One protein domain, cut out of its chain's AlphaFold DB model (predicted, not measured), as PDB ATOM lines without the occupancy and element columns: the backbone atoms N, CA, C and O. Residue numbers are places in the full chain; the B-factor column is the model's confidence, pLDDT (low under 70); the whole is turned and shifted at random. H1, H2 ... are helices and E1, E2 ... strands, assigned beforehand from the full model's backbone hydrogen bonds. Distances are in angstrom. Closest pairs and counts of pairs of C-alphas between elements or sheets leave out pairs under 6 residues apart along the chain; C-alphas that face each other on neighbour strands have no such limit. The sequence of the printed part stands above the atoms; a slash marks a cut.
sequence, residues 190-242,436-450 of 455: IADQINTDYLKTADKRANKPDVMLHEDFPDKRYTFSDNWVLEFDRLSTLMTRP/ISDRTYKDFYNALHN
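What this domain is: This is residues 190 to 242 and 436 to 450 of the 455 residues of an uncharacterized protein of Pedobacter soli (UniProt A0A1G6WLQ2). Two strand hairpins, E1 with E2 and then E3 with E4, follow each other end to end in a long thin ribbon, with H1 on one side of the first hairpin and H2 on the other. The helices are loosely placed: H1 is only near E1, and residues 442 to 450, of which 442 to 449 belong to H2, stick out free. The printed part has 68 residues, with two named helices and four named strands in the order H1, E1, E2, E3, E4, H2; the class is mixed, helices and strands, and both two-stranded sheets, E1 - E2 and E3 - E4, are antiparallel. The whole is loose, with a radius of gyration of the C-alphas of 14.6 A, and flat, spanning 46 by 34 by 11 A.

How they stand to each other: H1, residues 190 to 201, is near E1, residues 210 to 214. E1 and E2, residues 221 to 224, form an antiparallel hairpin at 154 degrees, with N 212 and O 222 within hydrogen-bond range at 2.9 A. E2 runs on into E3, residues 227 to 232, at 29 degrees. E3 and E4, residues 235 to 240, form the second antiparallel hairpin, with N 230 and O 237 at 2.9 A. The closest C-alphas of E1 and H2, residues 438 to 449, are those of His 214 and Asp 438, 7.4 A apart. H1 and H2 are apart. Every O i to N i+4 pair is within hydrogen-bond range in H2, and 6 of 8 in H1.

Where its parts are: H1 begins at C-alpha 190 (468.796, 48.532, 666.707) and is 17.7 A long. E1 measures 13.1 A, E2 9.7 A, E3 15.7 A and E4 16.7 A. H2, 16.0 A, ends at C-alpha 449 (445.077, 33.933, 668.804).

The domain as a whole: The C-alphas farthest apart, of Asp 216 and Asp 233, are 45.6 A apart. Residues 243 to 435 are not printed; C-alphas 242 and 436 are 25.3 A apart across this cut. Of the links printed whole, none is long. The pLDDT is under 70 at residues 225 to 226 and 448 to 450.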
ATOM      1  N   ILE A 190     470.207  48.480 666.312       83.44
ATOM      2  CA  ILE A 190     468.796  48.532 666.707       83.44
ATOM      3  C   ILE A 190     468.591  47.906 668.087       83.44
ATOM      4  O   ILE A 190     467.847  48.461 668.897       83.44
ATOM      5  N   ALA A 191     469.293  46.816 668.402       83.56
ATOM      6  CA  ALA A 191     469.292  46.221 669.731       83.56
ATOM      7  C   ALA A 191     469.757  47.225 670.795       83.56
ATOM      8  O   ALA A 191     469.123  47.338 671.844       83.56
ATOM      9  N   ASP A 192     470.815  47.997 670.545       85.88
ATOM     10  CA  ASP A 192     471.287  49.022 671.482       85.88
ATOM     11  C   ASP A 192     470.272  50.164 671.668       85.88
ATOM     12  O   ASP A 192     470.065  50.633 672.794       85.88
ATOM     13  N   GLN A 193     469.580  50.573 670.600       84.44
ATOM     14  CA  GLN A 193     468.496  51.557 670.686       84.44
ATOM     15  C   GLN A 193     467.317  51.022 671.517       84.44
ATOM     16  O   GLN A 193     466.868  51.688 672.449       84.44
ATOM     17  N   ILE A 194     466.869  49.794 671.233       85.62
ATOM     18  CA  ILE A 194     465.820  49.089 671.983       85.62
ATOM     19  C   ILE A 194     466.181  49.018 673.466       85.62
ATOM     20  O   ILE A 194     465.377  49.386 674.319       85.62
ATOM     21  N   ASN A 195     467.404  48.597 673.773       87.38
ATOM     22  CA  ASN A 195     467.902  48.508 675.139       87.38
ATOM     23  C   ASN A 195     467.899  49.858 675.848       87.38
ATOM     24  O   ASN A 195     467.453  49.954 676.990       87.38
ATOM     25  N   THR A 196     468.360  50.908 675.170       87.38
ATOM     26  CA  THR A 196     468.363  52.267 675.718       87.38
ATOM     27  C   THR A 196     466.954  52.729 676.075       87.38
ATOM     28  O   THR A 196     466.768  53.389 677.096       87.38
ATOM     29  N   ASP A 197     465.957  52.387 675.261       84.94
ATOM     30  CA  ASP A 197     464.570  52.761 675.520       84.94
ATOM     31  C   ASP A 197     463.942  51.929 676.642       84.94
ATOM     32  O   ASP A 197     463.356  52.508 677.555       84.94
ATOM     33  N   TYR A 198     464.133  50.606 676.646       83.31
ATOM     34  CA  TYR A 198     463.599  49.736 677.700       83.31
ATOM     35  C   TYR A 198     464.194  50.039 679.075       83.31
ATOM     36  O   TYR A 198     463.462  50.099 680.063       83.31
ATOM     37  N   LEU A 199     465.503  50.289 679.158       85.38
ATOM     38  CA  LEU A 199     466.170  50.557 680.435       85.38
ATOM     39  C   LEU A 199     465.681  51.841 681.120       85.38
ATOM     40  O   LEU A 199     465.814  51.954 682.338       85.38
ATOM     41  N   LYS A 200     465.087  52.795 680.388       87.12
ATOM     42  CA  LYS A 200     464.524  54.024 680.980       87.12
ATOM     43  C   LYS A 200     463.328  53.743 681.888       87.12
ATOM     44  O   LYS A 200     463.105  54.491 682.835       87.12
ATOM     45  N   THR A 201     462.557  52.700 681.590       84.88
ATOM     46  CA  THR A 201     461.301  52.379 682.287       84.88
ATOM     47  C   THR A 201     461.298  50.986 682.913       84.88
ATOM     48  O   THR A 201     460.286  50.584 683.480       84.88
ATOM     49  N   ALA A 202     462.399  50.237 682.811       85.25
ATOM     50  CA  ALA A 202     462.494  48.878 683.323       85.25
ATOM     51  C   ALA A 202     462.395  48.834 684.857       85.25
ATOM     52  O   ALA A 202     463.183  49.454 685.576       85.25
ATOM     53  N   ASP A 203     461.458  48.032 685.365       89.88
ATOM     54  CA  ASP A 203     461.448  47.627 686.767       89.88
ATOM     55  C   ASP A 203     462.384  46.428 686.948       89.88
ATOM     56  O   ASP A 203     462.258  45.419 686.258       89.88
ATOM     57  N   LYS A 204     463.303  46.502 687.916       90.06
ATOM     58  CA  LYS A 204     464.274  45.425 688.183       90.06
ATOM     59  C   LYS A 204     463.643  44.102 688.625       90.06
ATOM     60  O   LYS A 204     464.330  43.090 688.700       90.06
ATOM     61  N   ARG A 205     462.356  44.127 688.970       92.19
ATOM     62  CA  ARG A 205     461.568  42.970 689.399       92.19
ATOM     63  C   ARG A 205     460.788  42.330 688.254       92.19
ATOM     64  O   ARG A 205     460.197  41.282 688.476       92.19
ATOM     65  N   ALA A 206     460.734  42.956 687.081       90.50
ATOM     66  CA  ALA A 206     460.051  42.411 685.916       90.50
ATOM     67  C   ALA A 206     461.004  41.538 685.091       90.50
ATOM     68  O   ALA A 206     462.209  41.804 685.040       90.50
ATOM     69  N   ASN A 207     460.461  40.515 684.429       89.12
ATOM     70  CA  ASN A 207     461.175  39.844 683.350       89.12
ATOM     71  C   ASN A 207     461.400  40.800 682.182       89.12
ATOM     72  O   ASN A 207     460.623  41.735 681.953       89.12
ATOM     73  N   LYS A 208     462.472  40.545 681.434       88.50
ATOM     74  CA  LYS A 208     462.691  41.247 680.177       88.50
ATOM     75  C   LYS A 208     461.676  40.761 679.142       88.50
ATOM     76  O   LYS A 208     461.280  39.598 679.186       88.50
ATOM     77  N   PRO A 209     461.242  41.625 678.218       86.50
ATOM     78  CA  PRO A 209     460.396  41.192 677.121       86.50
ATOM     79  C   PRO A 209     461.210  40.422 676.080       86.50
ATOM     80  O   PRO A 209     462.389  40.717 675.858       86.50
ATOM     81  N   ASP A 210     460.538  39.529 675.360       85.06
ATOM     82  CA  ASP A 210     461.082  38.954 674.141       85.06
ATOM     83  C   ASP A 210     460.893  39.945 673.001       85.06
ATOM     84  O   ASP A 210     459.781  40.369 672.664       85.06
ATOM     85  N   VAL A 211     462.009  40.346 672.403       87.19
ATOM     86  CA  VAL A 211     462.007  41.258 671.265       87.19
ATOM     87  C   VAL A 211     462.475  40.499 670.041       87.19
ATOM     88  O   VAL A 211     463.535  39.881 670.045       87.19
ATOM     89  N   MET A 212     461.678  40.557 668.983       87.38
ATOM     90  CA  MET A 212     462.003  39.951 667.702       87.38
ATOM     91  C   MET A 212     462.074  41.037 666.634       87.38
ATOM     92  O   MET A 212     461.152  41.845 666.508       87.38
ATOM     93  N   LEU A 213     463.169  41.076 665.883       87.62
ATOM     94  CA  LEU A 213     463.353  41.960 664.737       87.62
ATOM     95  C   LEU A 213     462.962  41.214 663.470       87.62
ATOM     96  O   LEU A 213     463.299  40.042 663.304       87.62
ATOM     97  N   HIS A 214     462.259  41.887 662.568       86.00
ATOM     98  CA  HIS A 214     461.980  41.318 661.262       86.00
ATOM     99  C   HIS A 214     463.279  41.180 660.459       86.00
ATOM    100  O   HIS A 214     464.048  42.135 660.367       86.00
ATOM    101  N   GLU A 215     463.487  40.023 659.832       82.94
ATOM    102  CA  GLU A 215     464.716  39.703 659.088       82.94
ATOM    103  C   GLU A 215     465.044  40.725 657.982       82.94
ATOM    104  O   GLU A 215     466.146  41.257 657.912       82.94
ATOM    105  N   ASP A 216     464.056  41.100 657.168       78.56
ATOM    106  CA  ASP A 216     464.273  42.061 656.075       78.56
ATOM    107  C   ASP A 216     464.152  43.534 656.494       78.56
ATOM    108  O   ASP A 216     464.638  44.428 655.795       78.56
ATOM    109  N   PHE A 217     463.500  43.799 657.628       80.31
ATOM    110  CA  PHE A 217     463.138  45.144 658.075       80.31
ATOM    111  C   PHE A 217     463.419  45.278 659.573       80.31
ATOM    112  O   PHE A 217     462.476  45.298 660.357       80.31
ATOM    113  N   PRO A 218     464.685  45.372 660.007       76.44
ATOM    114  CA  PRO A 218     465.027  45.351 661.430       76.44
ATOM    115  C   PRO A 218     464.333  46.422 662.292       76.44
ATOM    116  O   PRO A 218     464.166  46.227 663.494       76.44
ATOM    117  N   ASP A 219     463.886  47.538 661.704       77.44
ATOM    118  CA  ASP A 219     463.028  48.525 662.382       77.44
ATOM    119  C   ASP A 219     461.632  48.005 662.744       77.44
ATOM    120  O   ASP A 219     461.029  48.442 663.731       77.44
ATOM    121  N   LYS A 220     461.101  47.074 661.949       83.31
ATOM    122  CA  LYS A 220     459.867  46.354 662.244       83.31
ATOM    123  C   LYS A 220     460.189  45.343 663.339       83.31
ATOM    124  O   LYS A 220     460.724  44.266 663.092       83.31
ATOM    125  N   ARG A 221     459.852  45.714 664.571       85.06
ATOM    126  CA  ARG A 221     460.020  44.866 665.750       85.06
ATOM    127  C   ARG A 221     458.682  44.392 666.287       85.06
ATOM    128  O   ARG A 221     457.707  45.141 666.316       85.06
ATOM    129  N   TYR A 222     458.689  43.181 666.811       84.56
ATOM    130  CA  TYR A 222     457.604  42.614 667.587       84.56
ATOM    131  C   TYR A 222     458.089  42.448 669.017       84.56
ATOM    132  O   TYR A 222     459.167  41.911 669.266       84.56
ATOM    133  N   THR A 223     457.324  42.973 669.965       81.62
ATOM    134  CA  THR A 223     457.583  42.761 671.386       81.62
ATOM    135  C   THR A 223     456.524  41.817 671.906       81.62
ATOM    136  O   THR A 223     455.342  42.158 671.931       81.62
ATOM    137  N   PHE A 224     456.970  40.646 672.331       76.56
ATOM    138  CA  PHE A 224     456.160  39.688 673.046       76.56
ATOM    139  C   PHE A 224     456.520  39.827 674.518       76.56
ATOM    140  O   PHE A 224     457.595  39.452 674.976       76.56
ATOM    141  N   SER A 225     455.640  40.469 675.269       66.44
ATOM    142  CA  SER A 225     455.739  40.455 676.721       66.44
ATOM    143  C   SER A 225     455.244  39.096 677.220       66.44
ATOM    144  O   SER A 225     454.099  38.746 676.916       66.44
ATOM    145  N   ASP A 226     456.063  38.371 677.991       69.38
ATOM    146  CA  ASP A 226     455.640  37.197 678.776       69.38
ATOM    147  C   ASP A 226     454.682  37.674 679.880       69.38
ATOM    148  O   ASP A 226     455.057  37.894 681.035       69.38
ATOM    149  N   ASN A 227     453.454  38.005 679.481       76.19
ATOM    150  CA  ASN A 227     452.429  38.491 680.383       76.19
ATOM    151  C   ASN A 227     451.689  37.308 680.990       76.19
ATOM    152  O   ASN A 227     451.209  36.419 680.290       76.19
ATOM    153  N   TRP A 228     451.506  37.363 682.299       77.00
ATOM    154  CA  TRP A 228     450.596  36.486 683.005       77.00
ATOM    155  C   TRP A 228     449.198  37.082 683.033       77.00
ATOM    156  O   TRP A 228     449.017  38.262 683.344       77.00
ATOM    157  N   VAL A 229     448.210  36.236 682.746       80.94
ATOM    158  CA  VAL A 229     446.823  36.476 683.141       80.94
ATOM    159  C   VAL A 229     446.671  35.895 684.540       80.94
ATOM    160  O   VAL A 229     446.737  34.682 684.725       80.94
ATOM    161  N   LEU A 230     446.523  36.765 685.535       80.94
ATOM    162  CA  LEU A 230     446.242  36.355 686.904       80.94
ATOM    163  C   LEU A 230     444.741  36.423 687.142       80.94
ATOM    164  O   LEU A 230     444.149  37.496 687.027       80.94
ATOM    165  N   GLU A 231     444.151  35.290 687.500       87.44
ATOM    166  CA  GLU A 231     442.747  35.190 687.886       87.44
ATOM    167  C   GLU A 231     442.630  35.111 689.411       87.44
ATOM    168  O   GLU A 231     443.283  34.291 690.056       87.44
ATOM    169  N   PHE A 232     441.810  35.977 690.000       87.69
ATOM    170  CA  PHE A 232     441.544  36.010 691.440       87.69
ATOM    171  C   PHE A 232     440.176  36.640 691.687       87.69
ATOM    172  O   PHE A 232     439.793  37.565 690.983       87.69
ATOM    173  N   ASP A 233     439.411  36.144 692.660       89.62
ATOM    174  CA  ASP A 233     438.115  36.725 693.055       89.62
ATOM    175  C   ASP A 233     437.153  37.043 691.885       89.62
ATOM    176  O   ASP A 233     436.416  38.028 691.913       89.62
ATOM    177  N   ARG A 234     437.131  36.189 690.846       88.88
ATOM    178  CA  ARG A 234     436.361  36.369 689.588       88.88
ATOM    179  C   ARG A 234     436.777  37.584 688.742       88.88
ATOM    180  O   ARG A 234     436.040  37.985 687.843       88.88
ATOM    181  N   LEU A 235     437.942  38.152 689.014       83.56
ATOM    182  CA  LEU A 235     438.618  39.157 688.210       83.56
ATOM    183  C   LEU A 235     439.798  38.517 687.483       83.56
ATOM    184  O   LEU A 235     440.363  37.522 687.939       83.56
ATOM    185  N   SER A 236     440.192  39.124 686.369       85.38
ATOM    186  CA  SER A 236     441.443  38.817 685.690       85.38
ATOM    187  C   SER A 236     442.252  40.093 685.496       85.38
ATOM    188  O   SER A 236     441.708  41.162 685.212       85.38
ATOM    189  N   THR A 237     443.567  39.999 685.676       81.62
ATOM    190  CA  THR A 237     444.497  41.087 685.360       81.62
ATOM    191  C   THR A 237     445.644  40.558 684.520       81.62
ATOM    192  O   THR A 237     446.203  39.503 684.808       81.62
ATOM    193  N   LEU A 238     446.016  41.317 683.494       82.00
ATOM    194  CA  LEU A 238     447.217  41.065 682.710       82.00
ATOM    195  C   LEU A 238     448.381  41.824 683.352       82.00
ATOM    196  O   LEU A 238     448.264  43.024 683.605       82.00
ATOM    197  N   MET A 239     449.499  41.154 683.615       82.88
ATOM    198  CA  MET A 239     450.728  41.826 684.045       82.88
ATOM    199  C   MET A 239     451.963  41.172 683.450       82.88
ATOM    200  O   MET A 239     451.964  39.974 683.184       82.88
ATOM    201  N   THR A 240     453.039  41.940 683.316       84.12
ATOM    202  CA  THR A 240     454.355  41.382 682.997       84.12
ATOM    203  C   THR A 240     454.776  40.406 684.083       84.12
ATOM    204  O   THR A 240     454.701  40.726 685.273       84.12
ATOM    205  N   ARG A 241     455.232  39.222 683.674       87.19
ATOM    206  CA  ARG A 241     455.730  38.213 684.597       87.19
ATOM    207  C   ARG A 241     456.866  38.780 685.464       87.19
ATOM    208  O   ARG A 241     457.816  39.365 684.932       87.19
ATOM    209  N   PRO A 242     456.804  38.615 686.794       91.25
ATOM    210  CA  PRO A 242     457.918  38.954 687.665       91.25
ATOM    211  C   PRO A 242     459.140  38.075 687.382       91.25
ATOM    212  O   PRO A 242     459.015  36.881 687.118       91.25
ATOM    213  N   ILE A 436     462.960  37.184 663.233       88.44
ATOM    214  CA  ILE A 436     461.727  36.515 662.806       88.44
ATOM    215  C   ILE A 436     461.360  36.842 661.348       88.44
ATOM    216  O   ILE A 436     461.527  37.973 660.892       88.44
ATOM    217  N   SER A 437     460.817  35.848 660.638       87.25
ATOM    218  CA  SER A 437     460.223  36.005 659.302       87.25
ATOM    219  C   SER A 437     458.722  36.301 659.380       87.25
ATOM    220  O   SER A 437     458.056  35.952 660.358       87.25
ATOM    221  N   ASP A 438     458.135  36.860 658.319       85.00
ATOM    222  CA  ASP A 438     456.678  37.049 658.237       85.00
ATOM    223  C   ASP A 438     455.902  35.718 658.328       85.00
ATOM    224  O   ASP A 438     454.792  35.687 658.865       85.00
ATOM    225  N   ARG A 439     456.467  34.608 657.829       86.44
ATOM    226  CA  ARG A 439     455.850  33.275 657.947       86.44
ATOM    227  C   ARG A 439     455.816  32.831 659.403       86.44
ATOM    228  O   ARG A 439     454.745  32.548 659.926       86.44
ATOM    229  N   THR A 440     456.971  32.845 660.063       85.38
ATOM    230  CA  THR A 440     457.099  32.455 661.470       85.38
ATOM    231  C   THR A 440     456.233  33.339 662.365       85.38
ATOM    232  O   THR A 440     455.574  32.837 663.269       85.38
ATOM    233  N   TYR A 441     456.168  34.644 662.086       83.50
ATOM    234  CA  TYR A 441     455.282  35.558 662.802       83.50
ATOM    235  C   TYR A 441     453.807  35.170 662.657       83.50
ATOM    236  O   TYR A 441     453.096  35.132 663.658       83.50
ATOM    237  N   LYS A 442     453.342  34.852 661.441       83.25
ATOM    238  CA  LYS A 442     451.963  34.386 661.217       83.25
ATOM    239  C   LYS A 442     451.677  33.089 661.963       83.25
ATOM    240  O   LYS A 442     450.610  32.978 662.560       83.25
ATOM    241  N   ASP A 443     452.621  32.153 661.972       83.25
ATOM    242  CA  ASP A 443     452.482  30.890 662.699       83.25
ATOM    243  C   ASP A 443     452.344  31.143 664.214       83.25
ATOM    244  O   ASP A 443     451.406  30.647 664.837       83.25
ATOM    245  N   PHE A 444     453.197  32.001 664.794       78.31
ATOM    246  CA  PHE A 444     453.088  32.425 666.199       78.31
ATOM    247  C   PHE A 444     451.771  33.145 666.497       78.31
ATOM    248  O   PHE A 444     451.106  32.839 667.485       78.31
ATOM    249  N   TYR A 445     451.380  34.096 665.650       75.38
ATOM    250  CA  TYR A 445     450.145  34.859 665.810       75.38
ATOM    251  C   TYR A 445     448.918  33.940 665.785       75.38
ATOM    252  O   TYR A 445     448.055  34.027 666.657       75.38
ATOM    253  N   ASN A 446     448.866  33.007 664.830       74.75
ATOM    254  CA  ASN A 446     447.789  32.030 664.726       74.75
ATOM    255  C   ASN A 446     447.767  31.081 665.929       74.75
ATOM    256  O   ASN A 446     446.696  30.840 666.476       74.75
ATOM    257  N   ALA A 447     448.923  30.601 666.397       72.44
ATOM    258  CA  ALA A 447     448.997  29.758 667.590       72.44
ATOM    259  C   ALA A 447     448.498  30.486 668.853       72.44
ATOM    260  O   ALA A 447     447.804  29.893 669.678       72.44
ATOM    261  N   LEU A 448     448.818  31.775 668.992       67.88
ATOM    262  CA  LEU A 448     448.436  32.577 670.154       67.88
ATOM    263  C   LEU A 448     446.981  33.060 670.118       67.88
ATOM    264  O   LEU A 448     446.417  33.332 671.177       67.88
ATOM    265  N   HIS A 449     446.386  33.267 668.939       63.25
ATOM    266  CA  HIS A 449     445.077  33.933 668.804       63.25
ATOM    267  C   HIS A 449     443.998  33.085 668.116       63.25
ATOM    268  O   HIS A 449     442.824  33.436 668.189       63.25
ATOM    269  N   ASN A 450     444.362  31.965 667.489       53.69
ATOM    270  CA  ASN A 450     443.449  31.019 666.839       53.69
ATOM    271  C   ASN A 450     443.853  29.554 667.135       53.69
ATOM    272  O   ASN A 450     444.126  28.775 666.217       53.69
TER     273      ASN A 450